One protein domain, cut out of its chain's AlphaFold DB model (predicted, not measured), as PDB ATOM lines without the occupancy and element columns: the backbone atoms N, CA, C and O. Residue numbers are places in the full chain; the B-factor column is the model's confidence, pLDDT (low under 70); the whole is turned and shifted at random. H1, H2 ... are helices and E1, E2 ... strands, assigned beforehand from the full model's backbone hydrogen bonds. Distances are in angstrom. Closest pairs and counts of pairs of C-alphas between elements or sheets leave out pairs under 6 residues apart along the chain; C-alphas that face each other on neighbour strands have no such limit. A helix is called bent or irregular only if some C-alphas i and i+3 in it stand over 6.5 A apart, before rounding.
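Overview. This is residues 233 to 400 of the 405 residues of the protein "DNA-directed RNA polymerase" of hydrothermal vent metagenome (UniProt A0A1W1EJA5). A long helix, H2, runs through the body; H1 crosses its first part, and H3 folds back across its last part at a steep angle, with the small hairpin E5 and E6 between those two. A second small hairpin, E1 and E2, packs beside the first half of H2 with H4 over E1, and the long two-stranded arm E3 and E4 reaches away to a tip, residues 279 to 284, that stands free. The printed part has 168 residues, in the order H1 E1 E2 E3 E4 H2 E5 E6 H3 H4 H5, of mixed class, helices and strands, with three antiparallel sheets of two strands. It is loose, with a radius of gyration of the C-alphas of 21.6 A and spans of 68 by 46 by 25 A.

Along the chain. Find C-alpha 233 at (21.240, 40.565, -51.258); from there H1 runs 21.0 A to residue 247. Next come E1, residues 253 to 256, and E2, residues 263 to 266. E2 runs on into E3, residues 269 to 280, 32.5 A, across a break of 2 residues at 66 degrees. E4, residues 283 to 296, returns over 37.5 A from C-alpha 283 at (32.680, 28.893, -0.732). H2, residues 298 to 327, is 43.1 A long, with a kink of 39 degrees near residue 306; it is irregular, C-alphas 303 and 306 being 7.1 A apart. After E5, residues 334 to 336, and E6, residues 339 to 342, H3 takes residues 344 to 362, 27.6 A; it is irregular, with C-alphas 345 and 348 7.4 A apart. H4 is residues 366 to 378, and H5, residues 394 to 399, ends at C-alpha 399, (29.625, 21.311, -68.639).

Arrangement. H1 touches H2, with residues 298 to 306 of H2 alone, closest at the C-alphas of Lys 240 and Thr 302, 5.0 A, at a steep tilt of 67 degrees, only just short of about perpendicular. In the hairpin E1 and E2, N 255 and O 264 are within hydrogen-bond range at 3.1 A. The closest C-alphas of E1 and H4 are Trp 255 and Leu 370, 6.6 A. In the hairpin E3 and E4, look at N 274 and O 289, 2.8 A. H3 touches H2, with residues 317 to 325 of H2 alone, at a steep tilt of 51 degrees, closest at the C-alphas of Thr 321 and Ile 354, 5.1 A. In the hairpin E5 and E6, N 341 and O 334 are 2.8 A apart; the closest C-alphas of E6 and H3 are Thr 342 and Leu 350, 7.3 A. H5 touches H3, closest at the C-alphas of Tyr 394 and Ile 359, 5.8 A. Every O i to N i+4 pair is within hydrogen-bond range in H1 and H4, against 24 of 26 in H2, 13 of 15 in H3 and 0 of 2 in H5, where 3 of 3 O i to N i+3 pairs are.

Size, cuts and confidence. The C-alphas farthest apart, of Asn 282 and Asn 391, lie 73.9 A from each other. The printed part has no cut, and the link from H4 to H5, residues 379 to 393, is long. Mean pLDDT of the printed part is 92.8, and no printed residue is under 70.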
ATOM      1  N   ASN A 233      21.901  39.482 -51.983       83.38
ATOM      2  CA  ASN A 233      21.240  40.565 -51.258       83.38
ATOM      3  C   ASN A 233      19.714  40.559 -51.414       83.38
ATOM      4  O   ASN A 233      19.002  40.913 -50.470       83.38
ATOM      5  N   ILE A 234      19.215  40.167 -52.586       88.88
ATOM      6  CA  ILE A 234      17.780  40.030 -52.858       88.88
ATOM      7  C   ILE A 234      17.224  38.865 -52.035       88.88
ATOM      8  O   ILE A 234      16.269  39.061 -51.281       88.88
ATOM      9  N   TYR A 235      17.892  37.710 -52.095       89.25
ATOM     10  CA  TYR A 235      17.564  36.516 -51.318       89.25
ATOM     11  C   TYR A 235      17.485  36.817 -49.818       89.25
ATOM     12  O   TYR A 235      16.441  36.636 -49.192       89.25
ATOM     13  N   LYS A 236      18.547  37.387 -49.236       87.75
ATOM     14  CA  LYS A 236      18.593  37.675 -47.795       87.75
ATOM     15  C   LYS A 236      17.493  38.619 -47.336       87.75
ATOM     16  O   LYS A 236      16.924  38.417 -46.267       87.75
ATOM     17  N   LYS A 237      17.200  39.672 -48.104       89.62
ATOM     18  CA  LYS A 237      16.118  40.608 -47.757       89.62
ATOM     19  C   LYS A 237      14.760  39.913 -47.773       89.62
ATOM     20  O   LYS A 237      13.948  40.171 -46.887       89.62
ATOM     21  N   TRP A 238      14.537  39.039 -48.750       92.81
ATOM     22  CA  TRP A 238      13.302  38.278 -48.873       92.81
ATOM     23  C   TRP A 238      13.127  37.275 -47.724       92.81
ATOM     24  O   TRP A 238      12.112  37.334 -47.033       92.81
ATOM     25  N   MET A 239      14.154  36.476 -47.409       93.31
ATOM     26  CA  MET A 239      14.116  35.532 -46.280       93.31
ATOM     27  C   MET A 239      13.891  36.235 -44.937       93.31
ATOM     28  O   MET A 239      13.101  35.778 -44.116       93.31
ATOM     29  N   LYS A 240      14.534  37.390 -44.713       92.62
ATOM     30  CA  LYS A 240      14.329  38.186 -43.491       92.62
ATOM     31  C   LYS A 240      12.896  38.694 -43.355       92.62
ATOM     32  O   LYS A 240      12.369  38.748 -42.249       92.62
ATOM     33  N   LYS A 241      12.268  39.078 -44.469       93.81
ATOM     34  CA  LYS A 241      10.867  39.512 -44.480       93.81
ATOM     35  C   LYS A 241       9.932  38.349 -44.144       93.81
ATOM     36  O   LYS A 241       9.064  38.527 -43.297       93.81
ATOM     37  N   LEU A 242      10.166  37.182 -44.746       94.31
ATOM     38  CA  LEU A 242       9.456  35.936 -44.443       94.31
ATOM     39  C   LEU A 242       9.544  35.602 -42.949       94.31
ATOM     40  O   LEU A 242       8.516  35.440 -42.296       94.31
ATOM     41  N   ALA A 243      10.754  35.565 -42.383       95.00
ATOM     42  CA  ALA A 243      10.939  35.229 -40.971       95.00
ATOM     43  C   ALA A 243      10.244  36.214 -40.034       95.00
ATOM     44  O   ALA A 243       9.635  35.792 -39.053       95.00
ATOM     45  N   LYS A 244      10.284  37.509 -40.356       94.44
ATOM     46  CA  LYS A 244       9.615  38.540 -39.565       94.44
ATOM     47  C   LYS A 244       8.092  38.392 -39.579       94.44
ATOM     48  O   LYS A 244       7.451  38.542 -38.544       94.44
ATOM     49  N   GLU A 245       7.496  38.087 -40.732       94.88
ATOM     50  CA  GLU A 245       6.042  37.887 -40.842       94.88
ATOM     51  C   GLU A 245       5.567  36.680 -40.023       94.88
ATOM     52  O   GLU A 245       4.554  36.780 -39.332       94.88
ATOM     53  N   ILE A 246       6.337  35.587 -40.014       95.44
ATOM     54  CA  ILE A 246       6.037  34.402 -39.195       95.44
ATOM     55  C   ILE A 246       6.273  34.685 -37.703       95.44
ATOM     56  O   ILE A 246       5.432  34.358 -36.864       95.44
ATOM     57  N   SER A 247       7.382  35.347 -37.362       94.38
ATOM     58  CA  SER A 247       7.748  35.660 -35.973       94.38
ATOM     59  C   SER A 247       6.748  36.610 -35.307       94.38
ATOM     60  O   SER A 247       6.485  36.477 -34.114       94.38
ATOM     61  N   ASN A 248       6.107  37.505 -36.071       93.56
ATOM     62  CA  ASN A 248       5.016  38.355 -35.579       93.56
ATOM     63  C   ASN A 248       3.792  37.555 -35.092       93.56
ATOM     64  O   ASN A 248       3.025  38.060 -34.277       93.56
ATOM     65  N   GLN A 249       3.612  36.316 -35.562       94.81
ATOM     66  CA  GLN A 249       2.578  35.400 -35.067       94.81
ATOM     67  C   GLN A 249       3.040  34.592 -33.834       94.81
ATOM     68  O   GLN A 249       2.308  33.715 -33.381       94.81
ATOM     69  N   ASN A 250       4.247  34.849 -33.303       95.00
ATOM     70  CA  ASN A 250       4.910  34.060 -32.255       95.00
ATOM     71  C   ASN A 250       4.990  32.558 -32.595       95.00
ATOM     72  O   ASN A 250       4.816  31.699 -31.731       95.00
ATOM     73  N   LYS A 251       5.222  32.238 -33.874       94.69
ATOM     74  CA  LYS A 251       5.339  30.864 -34.373       94.69
ATOM     75  C   LYS A 251       6.771  30.550 -34.791       94.69
ATOM     76  O   LYS A 251       7.509  31.419 -35.246       94.69
ATOM     77  N   LYS A 252       7.129  29.272 -34.685       94.94
ATOM     78  CA  LYS A 252       8.356  28.725 -35.271       94.94
ATOM     79  C   LYS A 252       8.259  28.638 -36.788       94.94
ATOM     80  O   LYS A 252       7.169  28.404 -37.316       94.94
ATOM     81  N   ILE A 253       9.390  28.787 -37.471       95.38
ATOM     82  CA  ILE A 253       9.474  28.709 -38.932       95.38
ATOM     83  C   ILE A 253       9.706  27.253 -39.331       95.38
ATOM     84  O   ILE A 253      10.565  26.587 -38.759       95.38
ATOM     85  N   LYS A 254       8.948  26.770 -40.311       95.50
ATOM     86  CA  LYS A 254       9.051  25.421 -40.856       95.50
ATOM     87  C   LYS A 254       9.101  25.474 -42.373       95.50
ATOM     88  O   LYS A 254       8.403  26.281 -42.984       95.50
ATOM     89  N   TRP A 255       9.890  24.594 -42.967       95.06
ATOM     90  CA  TRP A 255       9.888  24.347 -44.405       95.06
ATOM     91  C   TRP A 255      10.279  22.903 -44.689       95.06
ATOM     92  O   TRP A 255      10.836  22.219 -43.827       95.06
ATOM     93  N   LYS A 256       9.999  22.444 -45.908       94.19
ATOM     94  CA  LYS A 256      10.471  21.152 -46.397       94.19
ATOM     95  C   LYS A 256      11.545  21.352 -47.449       94.19
ATOM     96  O   LYS A 256      11.448  22.253 -48.282       94.19
ATOM     97  N   THR A 257      12.582  20.525 -47.406       94.19
ATOM     98  CA  THR A 257      13.603  20.537 -48.454       94.19
ATOM     99  C   THR A 257      13.076  19.890 -49.742       94.19
ATOM    100  O   THR A 257      12.210  19.011 -49.677       94.19
ATOM    101  N   PRO A 258      13.559  20.306 -50.928       91.44
ATOM    102  CA  PRO A 258      13.107  19.733 -52.194       91.44
ATOM    103  C   PRO A 258      13.474  18.248 -52.303       91.44
ATOM    104  O   PRO A 258      14.493  17.816 -51.770       91.44
ATOM    105  N   ILE A 259      12.659  17.480 -53.032       91.56
ATOM    106  CA  ILE A 259      12.830  16.048 -53.351       91.56
ATOM    107  C   ILE A 259      12.783  15.114 -52.128       91.56
ATOM    108  O   ILE A 259      11.936  14.229 -52.065       91.56
ATOM    109  N   ILE A 260      13.663  15.307 -51.146       90.44
ATOM    110  CA  ILE A 260      13.748  14.499 -49.921       90.44
ATOM    111  C   ILE A 260      12.571  14.789 -48.990       90.44
ATOM    112  O   ILE A 260      12.114  13.897 -48.277       90.44
ATOM    113  N   GLY A 261      12.078  16.031 -48.982       91.94
ATOM    114  CA  GLY A 261      10.969  16.430 -48.122       91.94
ATOM    115  C   GLY A 261      11.331  16.454 -46.636       91.94
ATOM    116  O   GLY A 261      10.442  16.277 -45.802       91.94
ATOM    117  N   LEU A 262      12.612  16.659 -46.296       93.50
ATOM    118  CA  LEU A 262      13.048  16.784 -44.906       93.50
ATOM    119  C   LEU A 262      12.397  18.026 -44.295       93.50
ATOM    120  O   LEU A 262      12.592  19.134 -44.793       93.50
ATOM    121  N   GLU A 263      11.638  17.844 -43.217       95.12
ATOM    122  CA  GLU A 263      11.061  18.958 -42.472       95.12
ATOM    123  C   GLU A 263      12.129  19.598 -41.584       95.12
ATOM    124  O   GLU A 263      12.712  18.947 -40.716       95.12
ATOM    125  N   VAL A 264      12.372  20.886 -41.805       96.06
ATOM    126  CA  VAL A 264      13.290  21.693 -41.007       96.06
ATOM    127  C   VAL A 264      12.480  22.678 -40.186       96.06
ATOM    128  O   VAL A 264      11.586  23.348 -40.701       96.06
ATOM    129  N   ILE A 265      12.801  22.759 -38.897       96.06
ATOM    130  CA  ILE A 265      12.123  23.618 -37.930       96.06
ATOM    131  C   ILE A 265      13.162  24.541 -37.301       96.06
ATOM    132  O   ILE A 265      14.124  24.075 -36.694       96.06
ATOM    133  N   GLN A 266      12.947  25.848 -37.420       95.50
ATOM    134  CA  GLN A 266      13.741  26.872 -36.753       95.50
ATOM    135  C   GLN A 266      12.919  27.499 -35.621       95.50
ATOM    136  O   GLN A 266      11.904  28.168 -35.853       95.50
ATOM    137  N   GLU A 267      13.363  27.288 -34.385       93.62
ATOM    138  CA  GLU A 267      12.697  27.755 -33.168       93.62
ATOM    139  C   GLU A 267      13.674  28.477 -32.234       93.62
ATOM    140  O   GLU A 267      14.234  27.906 -31.307       93.62
ATOM    141  N   GLU A 268      13.867  29.770 -32.491       94.19
ATOM    142  CA  GLU A 268      14.633  30.646 -31.606       94.19
ATOM    143  C   GLU A 268      13.697  31.308 -30.594       94.19
ATOM    144  O   GLU A 268      12.764  32.023 -30.974       94.19
ATOM    145  N   PHE A 269      13.949  31.075 -29.308       94.81
ATOM    146  CA  PHE A 269      13.174  31.624 -28.198       94.81
ATOM    147  C   PHE A 269      13.981  32.667 -27.428       94.81
ATOM    148  O   PHE A 269      15.183  32.511 -27.206       94.81
ATOM    149  N   GLN A 270      13.306  33.705 -26.938       95.19
ATOM    150  CA  GLN A 270      13.910  34.654 -26.010       95.19
ATOM    151  C   GLN A 270      14.333  33.914 -24.747       95.19
ATOM    152  O   GLN A 270      13.598  33.060 -24.253       95.19
ATOM    153  N   THR A 271      15.483  34.274 -24.188       94.88
ATOM    154  CA  THR A 271      15.984  33.680 -22.948       94.88
ATOM    155  C   THR A 271      15.850  34.645 -21.778       94.88
ATOM    156  O   THR A 271      15.969  35.864 -21.920       94.88
ATOM    157  N   LYS A 272      15.590  34.093 -20.594       95.44
ATOM    158  CA  LYS A 272      15.587  34.817 -19.328       95.44
ATOM    159  C   LYS A 272      16.711  34.295 -18.444       95.44
ATOM    160  O   LYS A 272      16.817  33.093 -18.199       95.44
ATOM    161  N   GLY A 273      17.534  35.219 -17.958       93.81
ATOM    162  CA  GLY A 273      18.649  34.911 -17.073       93.81
ATOM    163  C   GLY A 273      18.194  34.678 -15.635       93.81
ATOM    164  O   GLY A 273      17.389  35.447 -15.108       93.81
ATOM    165  N   TYR A 274      18.752  33.656 -14.996       93.12
ATOM    166  CA  TYR A 274      18.582  33.375 -13.575       93.12
ATOM    167  C   TYR A 274      19.950  33.208 -12.926       93.12
ATOM    168  O   TYR A 274      20.803  32.478 -13.433       93.12
ATOM    169  N   ASP A 275      20.143  33.865 -11.789       93.31
ATOM    170  CA  ASP A 275      21.348  33.713 -10.985       93.31
ATOM    171  C   ASP A 275      21.092  32.660  -9.904       93.31
ATOM    172  O   ASP A 275      20.290  32.858  -8.989       93.31
ATOM    173  N   ILE A 276      21.782  31.526 -10.004       91.81
ATOM    174  CA  ILE A 276      21.755  30.469  -8.998       91.81
ATOM    175  C   ILE A 276      22.977  30.643  -8.107       91.81
ATOM    176  O   ILE A 276      24.121  30.580  -8.560       91.81
ATOM    177  N   SER A 277      22.730  30.849  -6.817       92.06
ATOM    178  CA  SER A 277      23.772  30.908  -5.800       92.06
ATOM    179  C   SER A 277      23.721  29.646  -4.952       92.06
ATOM    180  O   SER A 277      22.716  29.386  -4.299       92.06
ATOM    181  N   THR A 278      24.826  28.907  -4.895       92.25
ATOM    182  CA  THR A 278      24.980  27.744  -4.012       92.25
ATOM    183  C   THR A 278      26.227  27.879  -3.141       92.25
ATOM    184  O   THR A 278      27.136  28.656  -3.444       92.25
ATOM    185  N   LYS A 279      26.269  27.150  -2.027       93.44
ATOM    186  CA  LYS A 279      27.419  27.103  -1.122       93.44
ATOM    187  C   LYS A 279      27.947  25.673  -1.081       93.44
ATOM    188  O   LYS A 279      27.216  24.761  -0.716       93.44
ATOM    189  N   TYR A 280      29.218  25.494  -1.421       91.75
ATOM    190  CA  TYR A 280      29.917  24.208  -1.362       91.75
ATOM    191  C   TYR A 280      31.284  24.416  -0.702       91.75
ATOM    192  O   TYR A 280      31.974  25.384  -1.017       91.75
ATOM    193  N   ASN A 281      31.660  23.571   0.264       90.75
ATOM    194  CA  ASN A 281      32.898  23.710   1.053       90.75
ATOM    195  C   ASN A 281      33.149  25.133   1.593       90.75
ATOM    196  O   ASN A 281      34.234  25.692   1.451       90.75
ATOM    197  N   ASN A 282      32.123  25.756   2.180       89.44
ATOM    198  CA  ASN A 282      32.168  27.135   2.680       89.44
ATOM    199  C   ASN A 282      32.491  28.237   1.653       89.44
ATOM    200  O   ASN A 282      32.580  29.402   2.037       89.44
ATOM    201  N   LYS A 283      32.553  27.920   0.357       91.25
ATOM    202  CA  LYS A 283      32.680  28.893  -0.732       91.25
ATOM    203  C   LYS A 283      31.340  29.092  -1.435       91.25
ATOM    204  O   LYS A 283      30.583  28.143  -1.643       91.25
ATOM    205  N   LYS A 284      31.038  30.347  -1.775       92.25
ATOM    206  CA  LYS A 284      29.855  30.722  -2.557       92.25
ATOM    207  C   LYS A 284      30.183  30.572  -4.041       92.25
ATOM    208  O   LYS A 284      31.147  31.167  -4.511       92.25
ATOM    209  N   TYR A 285      29.367  29.815  -4.756       92.94
ATOM    210  CA  TYR A 285      29.424  29.679  -6.206       92.94
ATOM    211  C   TYR A 285      28.188  30.341  -6.803       92.94
ATOM    212  O   TYR A 285      27.074  30.137  -6.316       92.94
ATOM    213  N   GLN A 286      28.394  31.147  -7.838       92.44
ATOM    214  CA  GLN A 286      27.323  31.791  -8.586       92.44
ATOM    215  C   GLN A 286      27.388  31.318 -10.028       92.44
ATOM    216  O   GLN A 286      28.437  31.395 -10.664       92.44
ATOM    217  N   ILE A 287      26.263  30.820 -10.523       93.00
ATOM    218  CA  ILE A 287      26.106  30.401 -11.909       93.00
ATOM    219  C   ILE A 287      24.947  31.203 -12.477       93.00
ATOM    220  O   ILE A 287      23.858  31.216 -11.904       93.00
ATOM    221  N   LYS A 288      25.185  31.862 -13.607       93.25
ATOM    222  CA  LYS A 288      24.124  32.471 -14.397       93.25
ATOM    223  C   LYS A 288      23.669  31.456 -15.436       93.25
ATOM    224  O   LYS A 288      24.470  31.034 -16.266       93.25
ATOM    225  N   ILE A 289      22.402  31.070 -15.382       94.38
ATOM    226  CA  ILE A 289      21.776  30.208 -16.386       94.38
ATOM    227  C   ILE A 289      20.813  31.028 -17.245       94.38
ATOM    228  O   ILE A 289      20.233  32.003 -16.773       94.38
ATOM    229  N   GLN A 290      20.654  30.640 -18.507       93.31
ATOM    230  CA  GLN A 290      19.690  31.228 -19.437       93.31
ATOM    231  C   GLN A 290      18.608  30.190 -19.716       93.31
ATOM    232  O   GLN A 290      18.924  29.090 -20.164       93.31
ATOM    233  N   ILE A 291      17.351  30.520 -19.427       93.69
ATOM    234  CA  ILE A 291      16.211  29.625 -19.650       93.69
ATOM    235  C   ILE A 291      15.371  30.189 -20.805       93.69
ATOM    236  O   ILE A 291      14.971  31.355 -20.721       93.69
ATOM    237  N   PRO A 292      15.105  29.416 -21.874       92.94
ATOM    238  CA  PRO A 292      14.180  29.811 -22.934       92.94
ATOM    239  C   PRO A 292      12.780  30.127 -22.394       92.94
ATOM    240  O   PRO A 292      12.298  29.496 -21.456       92.94
ATOM    241  N   THR A 293      12.132  31.119 -22.987       94.44
ATOM    242  CA  THR A 293      10.736  31.498 -22.730       94.44
ATOM    243  C   THR A 293       9.835  30.992 -23.857       94.44
ATOM    244  O   THR A 293      10.327  30.557 -24.890       94.44
ATOM    245  N   ASP A 294       8.518  31.147 -23.722       93.62
ATOM    246  CA  ASP A 294       7.558  30.795 -24.784       93.62
ATOM    247  C   ASP A 294       7.448  31.860 -25.897       93.62
ATOM    248  O   ASP A 294       6.611  31.765 -26.802       93.62
ATOM    249  N   LYS A 295       8.255  32.927 -25.819       95.75
ATOM    250  CA  LYS A 295       8.274  34.003 -26.812       95.75
ATOM    251  C   LYS A 295       9.379  33.772 -27.822       95.75
ATOM    252  O   LYS A 295      10.540  33.620 -27.451       95.75
ATOM    253  N   ILE A 296       9.020  33.830 -29.094       96.12
ATOM    254  CA  ILE A 296       9.960  33.774 -30.204       96.12
ATOM    255  C   ILE A 296      10.895  34.989 -30.163       96.12
ATOM    256  O   ILE A 296      10.477  36.131 -29.942       96.12
ATOM    257  N   ASP A 297      12.179  34.736 -30.395       95.06
ATOM    258  CA  ASP A 297      13.161  35.775 -30.670       95.06
ATOM    259  C   ASP A 297      13.150  36.102 -32.171       95.06
ATOM    260  O   ASP A 297      13.851  35.484 -32.973       95.06
ATOM    261  N   ASP A 298      12.344  37.098 -32.559       94.00
ATOM    262  CA  ASP A 298      12.266  37.607 -33.941       94.00
ATOM    263  C   ASP A 298      13.647  37.965 -34.511       94.00
ATOM    264  O   ASP A 298      13.917  37.792 -35.704       94.00
ATOM    265  N   LYS A 299      14.555  38.453 -33.661       92.31
ATOM    266  CA  LYS A 299      15.862  38.933 -34.093       92.31
ATOM    267  C   LYS A 299      16.762  37.764 -34.474       92.31
ATOM    268  O   LYS A 299      17.411  37.839 -35.519       92.31
ATOM    269  N   GLU A 300      16.785  36.707 -33.669       91.94
ATOM    270  CA  GLU A 300      17.551  35.492 -33.967       91.94
ATOM    271  C   GLU A 300      16.903  34.671 -35.092       91.94
ATOM    272  O   GLU A 300      17.607  34.301 -36.033       91.94
ATOM    273  N   GLN A 301      15.568  34.540 -35.123       93.44
ATOM    274  CA  GLN A 301      14.844  33.940 -36.259       93.44
ATOM    275  C   GLN A 301      15.224  34.607 -37.592       93.44
ATOM    276  O   GLN A 301      15.602  33.957 -38.572       93.44
ATOM    277  N   THR A 302      15.167  35.941 -37.624       92.75
ATOM    278  CA  THR A 302      15.463  36.740 -38.821       92.75
ATOM    279  C   THR A 302      16.931  36.637 -39.242       92.75
ATOM    280  O   THR A 302      17.246  36.721 -40.432       92.75
ATOM    281  N   LYS A 303      17.861  36.474 -38.296       89.69
ATOM    282  CA  LYS A 303      19.282  36.272 -38.614       89.69
ATOM    283  C   LYS A 303      19.548  34.871 -39.167       89.69
ATOM    284  O   LYS A 303      20.294  34.766 -40.137       89.69
ATOM    285  N   GLY A 304      18.942  33.841 -38.576       91.62
ATOM    286  CA  GLY A 304      19.216  32.435 -38.886       91.62
ATOM    287  C   GLY A 304      18.553  31.911 -40.159       91.62
ATOM    288  O   GLY A 304      19.100  31.028 -40.811       91.62
ATOM    289  N   ILE A 305      17.420  32.480 -40.578       93.56
ATOM    290  CA  ILE A 305      16.598  31.868 -41.636       93.56
ATOM    291  C   ILE A 305      17.313  31.723 -42.991       93.56
ATOM    292  O   ILE A 305      17.193  30.699 -43.657       93.56
ATOM    293  N   ALA A 306      18.073  32.737 -43.410       91.25
ATOM    294  CA  ALA A 306      18.747  32.730 -44.706       91.25
ATOM    295  C   ALA A 306      19.861  31.666 -44.786       91.25
ATOM    296  O   ALA A 306      19.828  30.890 -45.744       91.25
ATOM    297  N   PRO A 307      20.812  31.589 -43.826       89.75
ATOM    298  CA  PRO A 307      21.799  30.511 -43.810       89.75
ATOM    299  C   PRO A 307      21.174  29.138 -43.588       89.75
ATOM    300  O   PRO A 307      21.524  28.211 -44.307       89.75
ATOM    301  N   ASN A 308      20.235  28.997 -42.648       93.62
ATOM    302  CA  ASN A 308      19.657  27.691 -42.325       93.62
ATOM    303  C   ASN A 308      18.905  27.088 -43.515       93.62
ATOM    304  O   ASN A 308      18.999  25.884 -43.755       93.62
ATOM    305  N   PHE A 309      18.224  27.919 -44.307       93.38
ATOM    306  CA  PHE A 309      17.592  27.460 -45.537       93.38
ATOM    307  C   PHE A 309      18.625  26.986 -46.571       93.38
ATOM    308  O   PHE A 309      18.490  25.870 -47.063       93.38
ATOM    309  N   VAL A 310      19.691  27.753 -46.842       90.75
ATOM    310  CA  VAL A 310      20.760  27.330 -47.776       90.75
ATOM    311  C   VAL A 310      21.434  26.043 -47.301       90.75
ATOM    312  O   VAL A 310      21.505  25.092 -48.069       90.75
ATOM    313  N   HIS A 311      21.801  25.945 -46.020       90.31
ATOM    314  CA  HIS A 311      22.392  24.725 -45.460       90.31
ATOM    315  C   HIS A 311      21.465  23.507 -45.586       90.31
ATOM    316  O   HIS A 311      21.934  22.388 -45.785       90.31
ATOM    317  N   SER A 312      20.145  23.700 -45.494       93.88
ATOM    318  CA  SER A 312      19.188  22.609 -45.718       93.88
ATOM    319  C   SER A 312      19.145  22.145 -47.181       93.88
ATOM    320  O   SER A 312      18.933  20.957 -47.444       93.88
ATOM    321  N   LEU A 313      19.398  23.052 -48.133       93.12
ATOM    322  CA  LEU A 313      19.561  22.712 -49.549       93.12
ATOM    323  C   LEU A 313      20.893  21.995 -49.788       93.12
ATOM    324  O   LEU A 313      20.898  20.968 -50.457       93.12
ATOM    325  N   ASP A 314      21.987  22.456 -49.178       91.25
ATOM    326  CA  ASP A 314      23.295  21.790 -49.270       91.25
ATOM    327  C   ASP A 314      23.227  20.356 -48.715       91.25
ATOM    328  O   ASP A 314      23.710  19.410 -49.337       91.25
ATOM    329  N   ALA A 315      22.535  20.157 -47.587       92.25
ATOM    330  CA  ALA A 315      22.296  18.828 -47.022       92.25
ATOM    331  C   ALA A 315      21.459  17.934 -47.955       92.25
ATOM    332  O   ALA A 315      21.715  16.735 -48.078       92.25
ATOM    333  N   THR A 316      20.473  18.519 -48.637       94.00
ATOM    334  CA  THR A 316      19.645  17.809 -49.620       94.00
ATOM    335  C   THR A 316      20.465  17.406 -50.839       94.00
ATOM    336  O   THR A 316      20.409  16.255 -51.273       94.00
ATOM    337  N   HIS A 317      21.294  18.317 -51.345       93.81
ATOM    338  CA  HIS A 317      22.214  18.051 -52.443       93.81
ATOM    339  C   HIS A 317      23.228  16.961 -52.090       93.81
ATOM    340  O   HIS A 317      23.439  16.054 -52.896       93.81
ATOM    341  N   MET A 318      23.785  16.983 -50.875       93.81
ATOM    342  CA  MET A 318      24.653  15.918 -50.367       93.81
ATOM    343  C   MET A 318      23.952  14.562 -50.397       93.81
ATOM    344  O   MET A 318      24.495  13.587 -50.915       93.81
ATOM    345  N   PHE A 319      22.740  14.487 -49.855       94.56
ATOM    346  CA  PHE A 319      22.017  13.226 -49.754       94.56
ATOM    347  C   PHE A 319      21.650  12.674 -51.141       94.56
ATOM    348  O   PHE A 319      21.877  11.494 -51.410       94.56
ATOM    349  N   LEU A 320      21.170  13.528 -52.053       95.12
ATOM    350  CA  LEU A 320      20.908  13.149 -53.446       95.12
ATOM    351  C   LEU A 320      22.177  12.694 -54.165       95.12
ATOM    352  O   LEU A 320      22.148  11.682 -54.864       95.12
ATOM    353  N   THR A 321      23.294  13.388 -53.942       95.44
ATOM    354  CA  THR A 321      24.599  13.014 -54.491       95.44
ATOM    355  C   THR A 321      24.992  11.617 -54.044       95.44
ATOM    356  O   THR A 321      25.293  10.786 -54.893       95.44
ATOM    357  N   ILE A 322      24.921  11.313 -52.743       95.25
ATOM    358  CA  ILE A 322      25.256   9.981 -52.218       95.25
ATOM    359  C   ILE A 322      24.345   8.911 -52.830       95.25
ATOM    360  O   ILE A 322      24.831   7.871 -53.272       95.25
ATOM    361  N   LEU A 323      23.032   9.160 -52.902       95.12
ATOM    362  CA  LEU A 323      22.082   8.212 -53.491       95.12
ATOM    363  C   LEU A 323      22.360   7.962 -54.977       95.12
ATOM    364  O   LEU A 323      22.342   6.814 -55.421       95.12
ATOM    365  N   ASN A 324      22.614   9.018 -55.749       96.19
ATOM    366  CA  ASN A 324      22.916   8.907 -57.171       96.19
ATOM    367  C   ASN A 324      24.276   8.235 -57.397       96.19
ATOM    368  O   ASN A 324      24.352   7.294 -58.178       96.19
ATOM    369  N   SER A 325      25.308   8.596 -56.635       96.81
ATOM    370  CA  SER A 325      26.614   7.933 -56.661       96.81
ATOM    371  C   SER A 325      26.542   6.453 -56.290       96.81
ATOM    372  O   SER A 325      27.225   5.631 -56.901       96.81
ATOM    373  N   LYS A 326      25.686   6.079 -55.332       96.75
ATOM    374  CA  LYS A 326      25.496   4.674 -54.958       96.75
ATOM    375  C   LYS A 326      24.920   3.844 -56.107       96.75
ATOM    376  O   LYS A 326      25.322   2.694 -56.273       96.75
ATOM    377  N   LYS A 327      24.021   4.420 -56.918       96.19
ATOM    378  CA  LYS A 327      23.484   3.773 -58.131       96.19
ATOM    379  C   LYS A 327      24.566   3.551 -59.193       96.19
ATOM    380  O   LYS A 327      24.510   2.548 -59.892       96.19
ATOM    381  N   GLU A 328      25.571   4.425 -59.250       95.81
ATOM    382  CA  GLU A 328      26.739   4.297 -60.137       95.81
ATOM    383  C   GLU A 328      27.829   3.344 -59.589       95.81
ATOM    384  O   GLU A 328      28.917   3.225 -60.160       95.81
ATOM    385  N   GLY A 329      27.550   2.651 -58.476       95.31
ATOM    386  CA  GLY A 329      28.431   1.643 -57.884       95.31
ATOM    387  C   GLY A 329      29.443   2.174 -56.865       95.31
ATOM    388  O   GLY A 329      30.271   1.401 -56.389       95.31
ATOM    389  N   ILE A 330      29.371   3.455 -56.488       96.50
ATOM    390  CA  ILE A 330      30.256   4.030 -55.466       96.50
ATOM    391  C   ILE A 330      29.793   3.571 -54.075       96.50
ATOM    392  O   ILE A 330      28.623   3.699 -53.712       96.50
ATOM    393  N   ASP A 331      30.697   3.003 -53.281       93.81
ATOM    394  CA  ASP A 331      30.398   2.363 -51.993       93.81
ATOM    395  C   ASP A 331      31.062   3.025 -50.780       93.81
ATOM    396  O   ASP A 331      30.546   2.886 -49.672       93.81
ATOM    397  N   SER A 332      32.140   3.777 -50.997       96.12
ATOM    398  CA  SER A 332      32.861   4.529 -49.972       96.12
ATOM    399  C   SER A 332      32.656   6.028 -50.153       96.12
ATOM    400  O   SER A 332      32.942   6.576 -51.220       96.12
ATOM    401  N   PHE A 333      32.229   6.698 -49.084       96.00
ATOM    402  CA  PHE A 333      32.036   8.144 -49.053       96.00
ATOM    403  C   PHE A 333      32.663   8.730 -47.795       96.00
ATOM    404  O   PHE A 333      32.561   8.158 -46.710       96.00
ATOM    405  N   ALA A 334      33.273   9.898 -47.935       94.88
ATOM    406  CA  ALA A 334      33.554  10.792 -46.825       94.88
ATOM    407  C   ALA A 334      33.026  12.175 -47.201       94.88
ATOM    408  O   ALA A 334      33.308  12.668 -48.289       94.88
ATOM    409  N   THR A 335      32.227  12.781 -46.330       91.88
ATOM    410  CA  THR A 335      31.573  14.060 -46.613       91.88
ATOM    411  C   THR A 335      31.803  15.039 -45.479       91.88
ATOM    412  O   THR A 335      31.662  14.678 -44.309       91.88
ATOM    413  N   ILE A 336      32.116  16.282 -45.824       88.69
ATOM    414  CA  ILE A 336      32.196  17.400 -44.884       88.69
ATOM    415  C   ILE A 336      31.351  18.518 -45.481       88.69
ATOM    416  O   ILE A 336      31.851  19.300 -46.278       88.69
ATOM    417  N   HIS A 337      30.068  18.562 -45.121       85.50
ATOM    418  CA  HIS A 337      29.095  19.512 -45.673       85.50
ATOM    419  C   HIS A 337      29.073  19.522 -47.217       85.50
ATOM    420  O   HIS A 337      28.513  18.607 -47.816       85.50
ATOM    421  N   ASP A 338      29.679  20.532 -47.840       86.19
ATOM    422  CA  ASP A 338      29.777  20.786 -49.282       86.19
ATOM    423  C   ASP A 338      31.020  20.160 -49.947       86.19
ATOM    424  O   ASP A 338      31.274  20.384 -51.133       86.19
ATOM    425  N   SER A 339      31.785  19.363 -49.197       91.38
ATOM    426  CA  SER A 339      32.915  18.570 -49.680       91.38
ATOM    427  C   SER A 339      32.550  17.090 -49.765       91.38
ATOM    428  O   SER A 339      32.131  16.483 -48.770       91.38
ATOM    429  N   PHE A 340      32.746  16.490 -50.939       94.69
ATOM    430  CA  PHE A 340      32.426  15.089 -51.216       94.69
ATOM    431  C   PHE A 340      33.677  14.315 -51.607       94.69
ATOM    432  O   PHE A 340      34.375  14.706 -52.536       94.69
ATOM    433  N   ALA A 341      33.946  13.188 -50.954       96.31
ATOM    434  CA  ALA A 341      35.121  12.378 -51.238       96.31
ATOM    435  C   ALA A 341      34.793  10.900 -51.440       96.31
ATOM    436  O   ALA A 341      33.964  10.324 -50.732       96.31
ATOM    437  N   THR A 342      35.506  10.274 -52.374       97.56
ATOM    438  CA  THR A 342      35.481   8.827 -52.626       97.56
ATOM    439  C   THR A 342      36.873   8.327 -53.039       97.56
ATOM    440  O   THR A 342      37.853   9.068 -52.939       97.56
ATOM    441  N   HIS A 343      37.004   7.052 -53.415       98.00
ATOM    442  CA  HIS A 343      38.250   6.506 -53.954       98.00
ATOM    443  C   HIS A 343      38.636   7.187 -55.265       98.00
ATOM    444  O   HIS A 343      37.771   7.504 -56.073       98.00
ATOM    445  N   ALA A 344      39.938   7.309 -55.526       97.38
ATOM    446  CA  ALA A 344      40.453   7.925 -56.748       97.38
ATOM    447  C   ALA A 344      39.825   7.364 -58.040       97.38
ATOM    448  O   ALA A 344      39.478   8.134 -58.932       97.38
ATOM    449  N   CYS A 345      39.600   6.046 -58.109       96.94
ATOM    450  CA  CYS A 345      38.964   5.381 -59.253       96.94
ATOM    451  C   CYS A 345      37.501   5.778 -59.492       96.94
ATOM    452  O   CYS A 345      37.004   5.666 -60.610       96.94
ATOM    453  N   ASP A 346      36.807   6.229 -58.450       97.25
ATOM    454  CA  ASP A 346      35.379   6.547 -58.472       97.25
ATOM    455  C   ASP A 346      35.136   8.068 -58.577       97.25
ATOM    456  O   ASP A 346      34.006   8.515 -58.782       97.25
ATOM    457  N   THR A 347      36.192   8.883 -58.482       96.44
ATOM    458  CA  THR A 347      36.111  10.347 -58.401       96.44
ATOM    459  C   THR A 347      35.454  10.999 -59.621       96.44
ATOM    460  O   THR A 347      34.649  11.919 -59.461       96.44
ATOM    461  N   GLN A 348      35.729  10.516 -60.837       95.31
ATOM    462  CA  GLN A 348      35.086  11.033 -62.054       95.31
ATOM    463  C   GLN A 348      33.559  10.829 -62.008       95.31
ATOM    464  O   GLN A 348      32.789  11.766 -62.229       95.31
ATOM    465  N   LYS A 349      33.119   9.625 -61.623       95.88
ATOM    466  CA  LYS A 349      31.697   9.279 -61.460       95.88
ATOM    467  C   LYS A 349      31.039  10.070 -60.332       95.88
ATOM    468  O   LYS A 349      29.879  10.478 -60.452       95.88
ATOM    469  N   LEU A 350      31.766  10.316 -59.239       96.06
ATOM    470  CA  LEU A 350      31.303  11.191 -58.163       96.06
ATOM    471  C   LEU A 350      31.052  12.606 -58.698       96.06
ATOM    472  O   LEU A 350      29.974  13.149 -58.480       96.06
ATOM    473  N   GLN A 351      31.985  13.175 -59.465       94.31
ATOM    474  CA  GLN A 351      31.834  14.516 -60.039       94.31
ATOM    475  C   GLN A 351      30.600  14.632 -60.953       94.31
ATOM    476  O   GLN A 351      29.903  15.651 -60.957       94.31
ATOM    477  N   GLU A 352      30.309  13.595 -61.736       94.62
ATOM    478  CA  GLU A 352      29.109  13.520 -62.580       94.62
ATOM    479  C   GLU A 352      27.828  13.403 -61.749       94.62
ATOM    480  O   GLU A 352      26.849  14.107 -62.010       94.62
ATOM    481  N   SER A 353      27.853  12.574 -60.701       95.88
ATOM    482  CA  SER A 353      26.738  12.401 -59.763       95.88
ATOM    483  C   SER A 353      26.411  13.690 -59.012       95.88
ATOM    484  O   SER A 353      25.234  14.017 -58.847       95.88
ATOM    485  N   ILE A 354      27.434  14.443 -58.597       94.88
ATOM    486  CA  ILE A 354      27.279  15.736 -57.929       94.88
ATOM    487  C   ILE A 354      26.537  16.716 -58.843       94.88
ATOM    488  O   ILE A 354      25.519  17.283 -58.440       94.88
ATOM    489  N   ARG A 355      27.006  16.880 -60.090       94.56
ATOM    490  CA  ARG A 355      26.380  17.764 -61.091       94.56
ATOM    491  C   ARG A 355      24.948  17.338 -61.395       94.56
ATOM    492  O   ARG A 355      24.050  18.175 -61.404       94.56
ATOM    493  N   LYS A 356      24.717  16.040 -61.605       95.12
ATOM    494  CA  LYS A 356      23.381  15.479 -61.852       95.12
ATOM    495  C   LYS A 356      22.417  15.808 -60.713       95.12
ATOM    496  O   LYS A 356      21.332  16.312 -60.976       95.12
ATOM    497  N   SER A 357      22.839  15.578 -59.473       95.06
ATOM    498  CA  SER A 357      22.020  15.813 -58.278       95.06
ATOM    499  C   SER A 357      21.753  17.299 -58.044       95.06
ATOM    500  O   SER A 357      20.663  17.672 -57.620       95.06
ATOM    501  N   PHE A 358      22.726  18.160 -58.358       93.69
ATOM    502  CA  PHE A 358      22.557  19.611 -58.295       93.69
ATOM    503  C   PHE A 358      21.475  20.081 -59.273       93.69
ATOM    504  O   PHE A 358      20.574  20.828 -58.902       93.69
ATOM    505  N   ILE A 359      21.540  19.602 -60.517       93.81
ATOM    506  CA  ILE A 359      20.558  19.921 -61.558       93.81
ATOM    507  C   ILE A 359      19.175  19.409 -61.162       93.81
ATOM    508  O   ILE A 359      18.223  20.176 -61.207       93.81
ATOM    509  N   GLU A 360      19.076  18.146 -60.742       94.19
ATOM    510  CA  GLU A 360      17.822  17.527 -60.298       94.19
ATOM    511  C   GLU A 360      17.148  18.365 -59.201       94.19
ATOM    512  O   GLU A 360      15.964  18.671 -59.296       94.19
ATOM    513  N   MET A 361      17.921  18.820 -58.210       93.31
ATOM    514  CA  MET A 361      17.411  19.637 -57.110       93.31
ATOM    515  C   MET A 361      16.968  21.037 -57.547       93.31
ATOM    516  O   MET A 361      15.887  21.477 -57.167       93.31
ATOM    517  N   TYR A 362      17.794  21.760 -58.308       91.06
ATOM    518  CA  TYR A 362      17.525  23.162 -58.650       91.06
ATOM    519  C   TYR A 362      16.582  23.352 -59.848       91.06
ATOM    520  O   TYR A 362      16.145  24.474 -60.096       91.06
ATOM    521  N   GLN A 363      16.247  22.285 -60.579       88.81
ATOM    522  CA  GLN A 363      15.176  22.321 -61.579       88.81
ATOM    523  C   GLN A 363      13.779  22.438 -60.952       88.81
ATOM    524  O   GLN A 363      12.867  22.941 -61.610       88.81
ATOM    525  N   GLU A 364      13.615  22.021 -59.695       89.12
ATOM    526  CA  GLU A 364      12.401  22.279 -58.923       89.12
ATOM    527  C   GLU A 364      12.239  23.780 -58.645       89.12
ATOM    528  O   GLU A 364      13.206  24.503 -58.399       89.12
ATOM    529  N   ASP A 365      10.996  24.264 -58.609       86.50
ATOM    530  CA  ASP A 365      10.719  25.647 -58.207       86.50
ATOM    531  C   ASP A 365      10.750  25.773 -56.675       86.50
ATOM    532  O   ASP A 365       9.723  25.876 -56.002       86.50
ATOM    533  N   ILE A 366      11.962  25.702 -56.111       92.50
ATOM    534  CA  ILE A 366      12.218  25.677 -54.663       92.50
ATOM    535  C   ILE A 366      11.557  26.869 -53.959       92.50
ATOM    536  O   ILE A 366      10.960  26.707 -52.894       92.50
ATOM    537  N   ILE A 367      11.650  28.070 -54.541       91.31
ATOM    538  CA  ILE A 367      11.075  29.273 -53.934       91.31
ATOM    539  C   ILE A 367       9.550  29.241 -53.994       91.31
ATOM    540  O   ILE A 367       8.899  29.578 -53.004       91.31
ATOM    541  N   GLU A 368       8.962  28.836 -55.119       90.62
ATOM    542  CA  GLU A 368       7.508  28.755 -55.226       90.62
ATOM    543  C   GLU A 368       6.930  27.666 -54.312       90.62
ATOM    544  O   GLU A 368       5.902  27.874 -53.669       90.62
ATOM    545  N   ASN A 369       7.619  26.532 -54.177       91.56
ATOM    546  CA  ASN A 369       7.254  25.486 -53.226       91.56
ATOM    547  C   ASN A 369       7.327  25.996 -51.779       91.56
ATOM    548  O   ASN A 369       6.363  25.834 -51.032       91.56
ATOM    549  N   LEU A 370       8.394  26.718 -51.413       93.62
ATOM    550  CA  LEU A 370       8.488  27.373 -50.106       93.62
ATOM    551  C   LEU A 370       7.327  28.355 -49.883       93.62
ATOM    552  O   LEU A 370       6.713  28.348 -48.821       93.62
ATOM    553  N   LYS A 371       6.979  29.182 -50.874       93.81
ATOM    554  CA  LYS A 371       5.839  30.108 -50.766       93.81
ATOM    555  C   LYS A 371       4.522  29.376 -50.514       93.81
ATOM    556  O   LYS A 371       3.746  29.816 -49.667       93.81
ATOM    557  N   LYS A 372       4.270  28.274 -51.227       91.94
ATOM    558  CA  LYS A 372       3.071  27.440 -51.040       91.94
ATOM    559  C   LYS A 372       3.021  26.838 -49.639       91.94
ATOM    560  O   LYS A 372       1.970  26.901 -49.001       91.94
ATOM    561  N   ASP A 373       4.147  26.325 -49.148       91.69
ATOM    562  CA  ASP A 373       4.259  25.777 -47.794       91.69
ATOM    563  C   ASP A 373       3.986  26.851 -46.736       91.69
ATOM    564  O   ASP A 373       3.173  26.638 -45.835       91.69
ATOM    565  N   ILE A 374       4.576  28.043 -46.886       93.88
ATOM    566  CA  ILE A 374       4.351  29.154 -45.956       93.88
ATOM    567  C   ILE A 374       2.895  29.632 -45.984       93.88
ATOM    568  O   ILE A 374       2.301  29.846 -44.925       93.88
ATOM    569  N   LYS A 375       2.287  29.762 -47.169       94.31
ATOM    570  CA  LYS A 375       0.873  30.141 -47.296       94.31
ATOM    571  C   LYS A 375      -0.030  29.127 -46.597       94.31
ATOM    572  O   LYS A 375      -0.933  29.516 -45.868       94.31
ATOM    573  N   LYS A 376       0.240  27.832 -46.776       93.38
ATOM    574  CA  LYS A 376      -0.545  26.750 -46.174       93.38
ATOM    575  C   LYS A 376      -0.405  26.682 -44.647       93.38
ATOM    576  O   LYS A 376      -1.406  26.477 -43.971       93.38
ATOM    577  N   GLU A 377       0.807  26.816 -44.112       94.06
ATOM    578  CA  GLU A 377       1.084  26.636 -42.675       94.06
ATOM    579  C   GLU A 377       0.779  27.899 -41.844       94.06
ATOM    580  O   GLU A 377       0.389  27.805 -40.676       94.06
ATOM    581  N   TYR A 378       0.942  29.093 -42.426       95.44
ATOM    582  CA  TYR A 378       0.891  30.360 -41.682       95.44
ATOM    583  C   TYR A 378      -0.175  31.349 -42.156       95.44
ATOM    584  O   TYR A 378      -0.340  32.380 -41.499       95.44
ATOM    585  N   ASP A 379      -0.872  31.055 -43.258       94.62
ATOM    586  CA  ASP A 379      -1.799  31.981 -43.925       94.62
ATOM    587  C   ASP A 379      -1.126  33.326 -44.276       94.62
ATOM    588  O   ASP A 379      -1.677  34.411 -44.107       94.62
ATOM    589  N   ILE A 380       0.139  33.255 -44.715       93.50
ATOM    590  CA  ILE A 380       0.947  34.413 -45.119       93.50
ATOM    591  C   ILE A 380       1.157  34.378 -46.629       93.50
ATOM    592  O   ILE A 380       1.717  33.426 -47.176       93.50
ATOM    593  N   GLU A 381       0.776  35.460 -47.304       91.88
ATOM    594  CA  GLU A 381       1.056  35.647 -48.724       91.88
ATOM    595  C   GLU A 381       2.369  36.412 -48.923       91.88
ATOM    596  O   GLU A 381       2.459  37.635 -48.783       91.88
ATOM    597  N   LEU A 382       3.424  35.662 -49.243       88.88
ATOM    598  CA  LEU A 382       4.739  36.227 -49.511       88.88
ATOM    599  C   LEU A 382       4.770  36.918 -50.876       88.88
ATOM    600  O   LEU A 382       4.301  36.385 -51.880       88.88
ATOM    601  N   LYS A 383       5.418  38.087 -50.926       87.56
ATOM    602  CA  LYS A 383       5.715  38.770 -52.192       87.56
ATOM    603  C   LYS A 383       6.656  37.921 -53.042       87.56
ATOM    604  O   LYS A 383       7.568  37.299 -52.498       87.56
ATOM    605  N   ASP A 384       6.491  37.988 -54.356       86.62
ATOM    606  CA  ASP A 384       7.402  37.334 -55.291       86.62
ATOM    607  C   ASP A 384       8.840  37.828 -55.135       86.62
ATOM    608  O   ASP A 384       9.104  39.003 -54.844       86.62
ATOM    609  N   ILE A 385       9.776  36.908 -55.354       87.25
ATOM    610  CA  ILE A 385      11.188  37.231 -55.490       87.25
ATOM    611  C   ILE A 385      11.526  37.391 -56.971       87.25
ATOM    612  O   ILE A 385      11.055  36.645 -57.825       87.25
ATOM    613  N   LYS A 386      12.363  38.379 -57.289       84.94
ATOM    614  CA  LYS A 386      12.809  38.604 -58.663       84.94
ATOM    615  C   LYS A 386      13.994  37.694 -58.993       84.94
ATOM    616  O   LYS A 386      15.105  37.947 -58.514       84.94
ATOM    617  N   TYR A 387      13.768  36.705 -59.855       85.38
ATOM    618  CA  TYR A 387      14.840  35.957 -60.518       85.38
ATOM    619  C   TYR A 387      15.729  36.905 -61.337       85.38
ATOM    620  O   TYR A 387      15.247  37.889 -61.906       85.38
ATOM    621  N   GLN A 388      17.041  36.662 -61.334       83.94
ATOM    622  CA  GLN A 388      17.998  37.529 -62.028       83.94
ATOM    623  C   GLN A 388      18.034  37.264 -63.534       83.94
ATOM    624  O   GLN A 388      18.169  38.214 -64.305       83.94
ATOM    625  N   ASP A 389      17.868  36.006 -63.940       82.81
ATOM    626  CA  ASP A 389      17.827  35.594 -65.338       82.81
ATOM    627  C   ASP A 389      16.712  34.559 -65.556       82.81
ATOM    628  O   ASP A 389      16.658  33.521 -64.894       82.81
ATOM    629  N   ASN A 390      15.800  34.845 -66.486       81.06
ATOM    630  CA  ASN A 390      14.716  33.926 -66.841       81.06
ATOM    631  C   ASN A 390      15.169  32.841 -67.831       81.06
ATOM    632  O   ASN A 390      14.481  31.835 -67.965       81.06
ATOM    633  N   ASN A 391      16.319  33.025 -68.486       84.06
ATOM    634  CA  ASN A 391      16.904  32.096 -69.455       84.06
ATOM    635  C   ASN A 391      18.013  31.230 -68.834       84.06
ATOM    636  O   ASN A 391      18.838  30.669 -69.554       84.06
ATOM    637  N   PHE A 392      18.081  31.157 -67.504       88.00
ATOM    638  CA  PHE A 392      19.057  30.328 -66.807       88.00
ATOM    639  C   PHE A 392      18.791  28.847 -67.091       88.00
ATOM    640  O   PHE A 392      17.792  28.290 -66.633       88.00
ATOM    641  N   ASP A 393      19.694  28.209 -67.834       90.56
ATOM    642  CA  ASP A 393      19.607  26.790 -68.161       90.56
ATOM    643  C   ASP A 393      20.458  25.958 -67.196       90.56
ATOM    644  O   ASP A 393      21.686  25.905 -67.291       90.56
ATOM    645  N   TYR A 394      19.795  25.247 -66.283       90.56
ATOM    646  CA  TYR A 394      20.459  24.325 -65.361       90.56
ATOM    647  C   TYR A 394      21.226  23.207 -66.087       90.56
ATOM    648  O   TYR A 394      22.171  22.658 -65.527       90.56
ATOM    649  N   GLN A 395      20.885  22.866 -67.336       93.44
ATOM    650  CA  GLN A 395      21.611  21.840 -68.089       93.44
ATOM    651  C   GLN A 395      23.039  22.267 -68.453       93.44
ATOM    652  O   GLN A 395      23.898  21.396 -68.625       93.44
ATOM    653  N   GLU A 396      23.340  23.570 -68.496       93.06
ATOM    654  CA  GLU A 396      24.705  24.069 -68.712       93.06
ATOM    655  C   GLU A 396      25.668  23.636 -67.590       93.06
ATOM    656  O   GLU A 396      26.852  23.422 -67.855       93.06
ATOM    657  N   ILE A 397      25.167  23.381 -66.373       92.44
ATOM    658  CA  ILE A 397      25.958  22.913 -65.218       92.44
ATOM    659  C   ILE A 397      26.650  21.575 -65.510       92.44
ATOM    660  O   ILE A 397      27.741  21.312 -65.003       92.44
ATOM    661  N   LYS A 398      26.090  20.739 -66.401       92.25
ATOM    662  CA  LYS A 398      26.746  19.493 -66.839       92.25
ATOM    663  C   LYS A 398      28.129  19.746 -67.431       92.25
ATOM    664  O   LYS A 398      28.981  18.871 -67.340       92.25
ATOM    665  N   LYS A 399      28.353  20.918 -68.024       91.69
ATOM    666  CA  LYS A 399      29.625  21.311 -68.639       91.69
ATOM    667  C   LYS A 399      30.556  22.041 -67.665       91.69
ATOM    668  O   LYS A 399      31.693  22.315 -68.037       91.69
ATOM    669  N   SER A 400      30.108  22.357 -66.446       92.12
ATOM    670  CA  SER A 400      30.973  23.004 -65.463       92.12
ATOM    671  C   SER A 400      32.013  22.020 -64.926       92.12
ATOM    672  O   SER A 400      31.691  21.069 -64.214       92.12
TER     673      SER A 400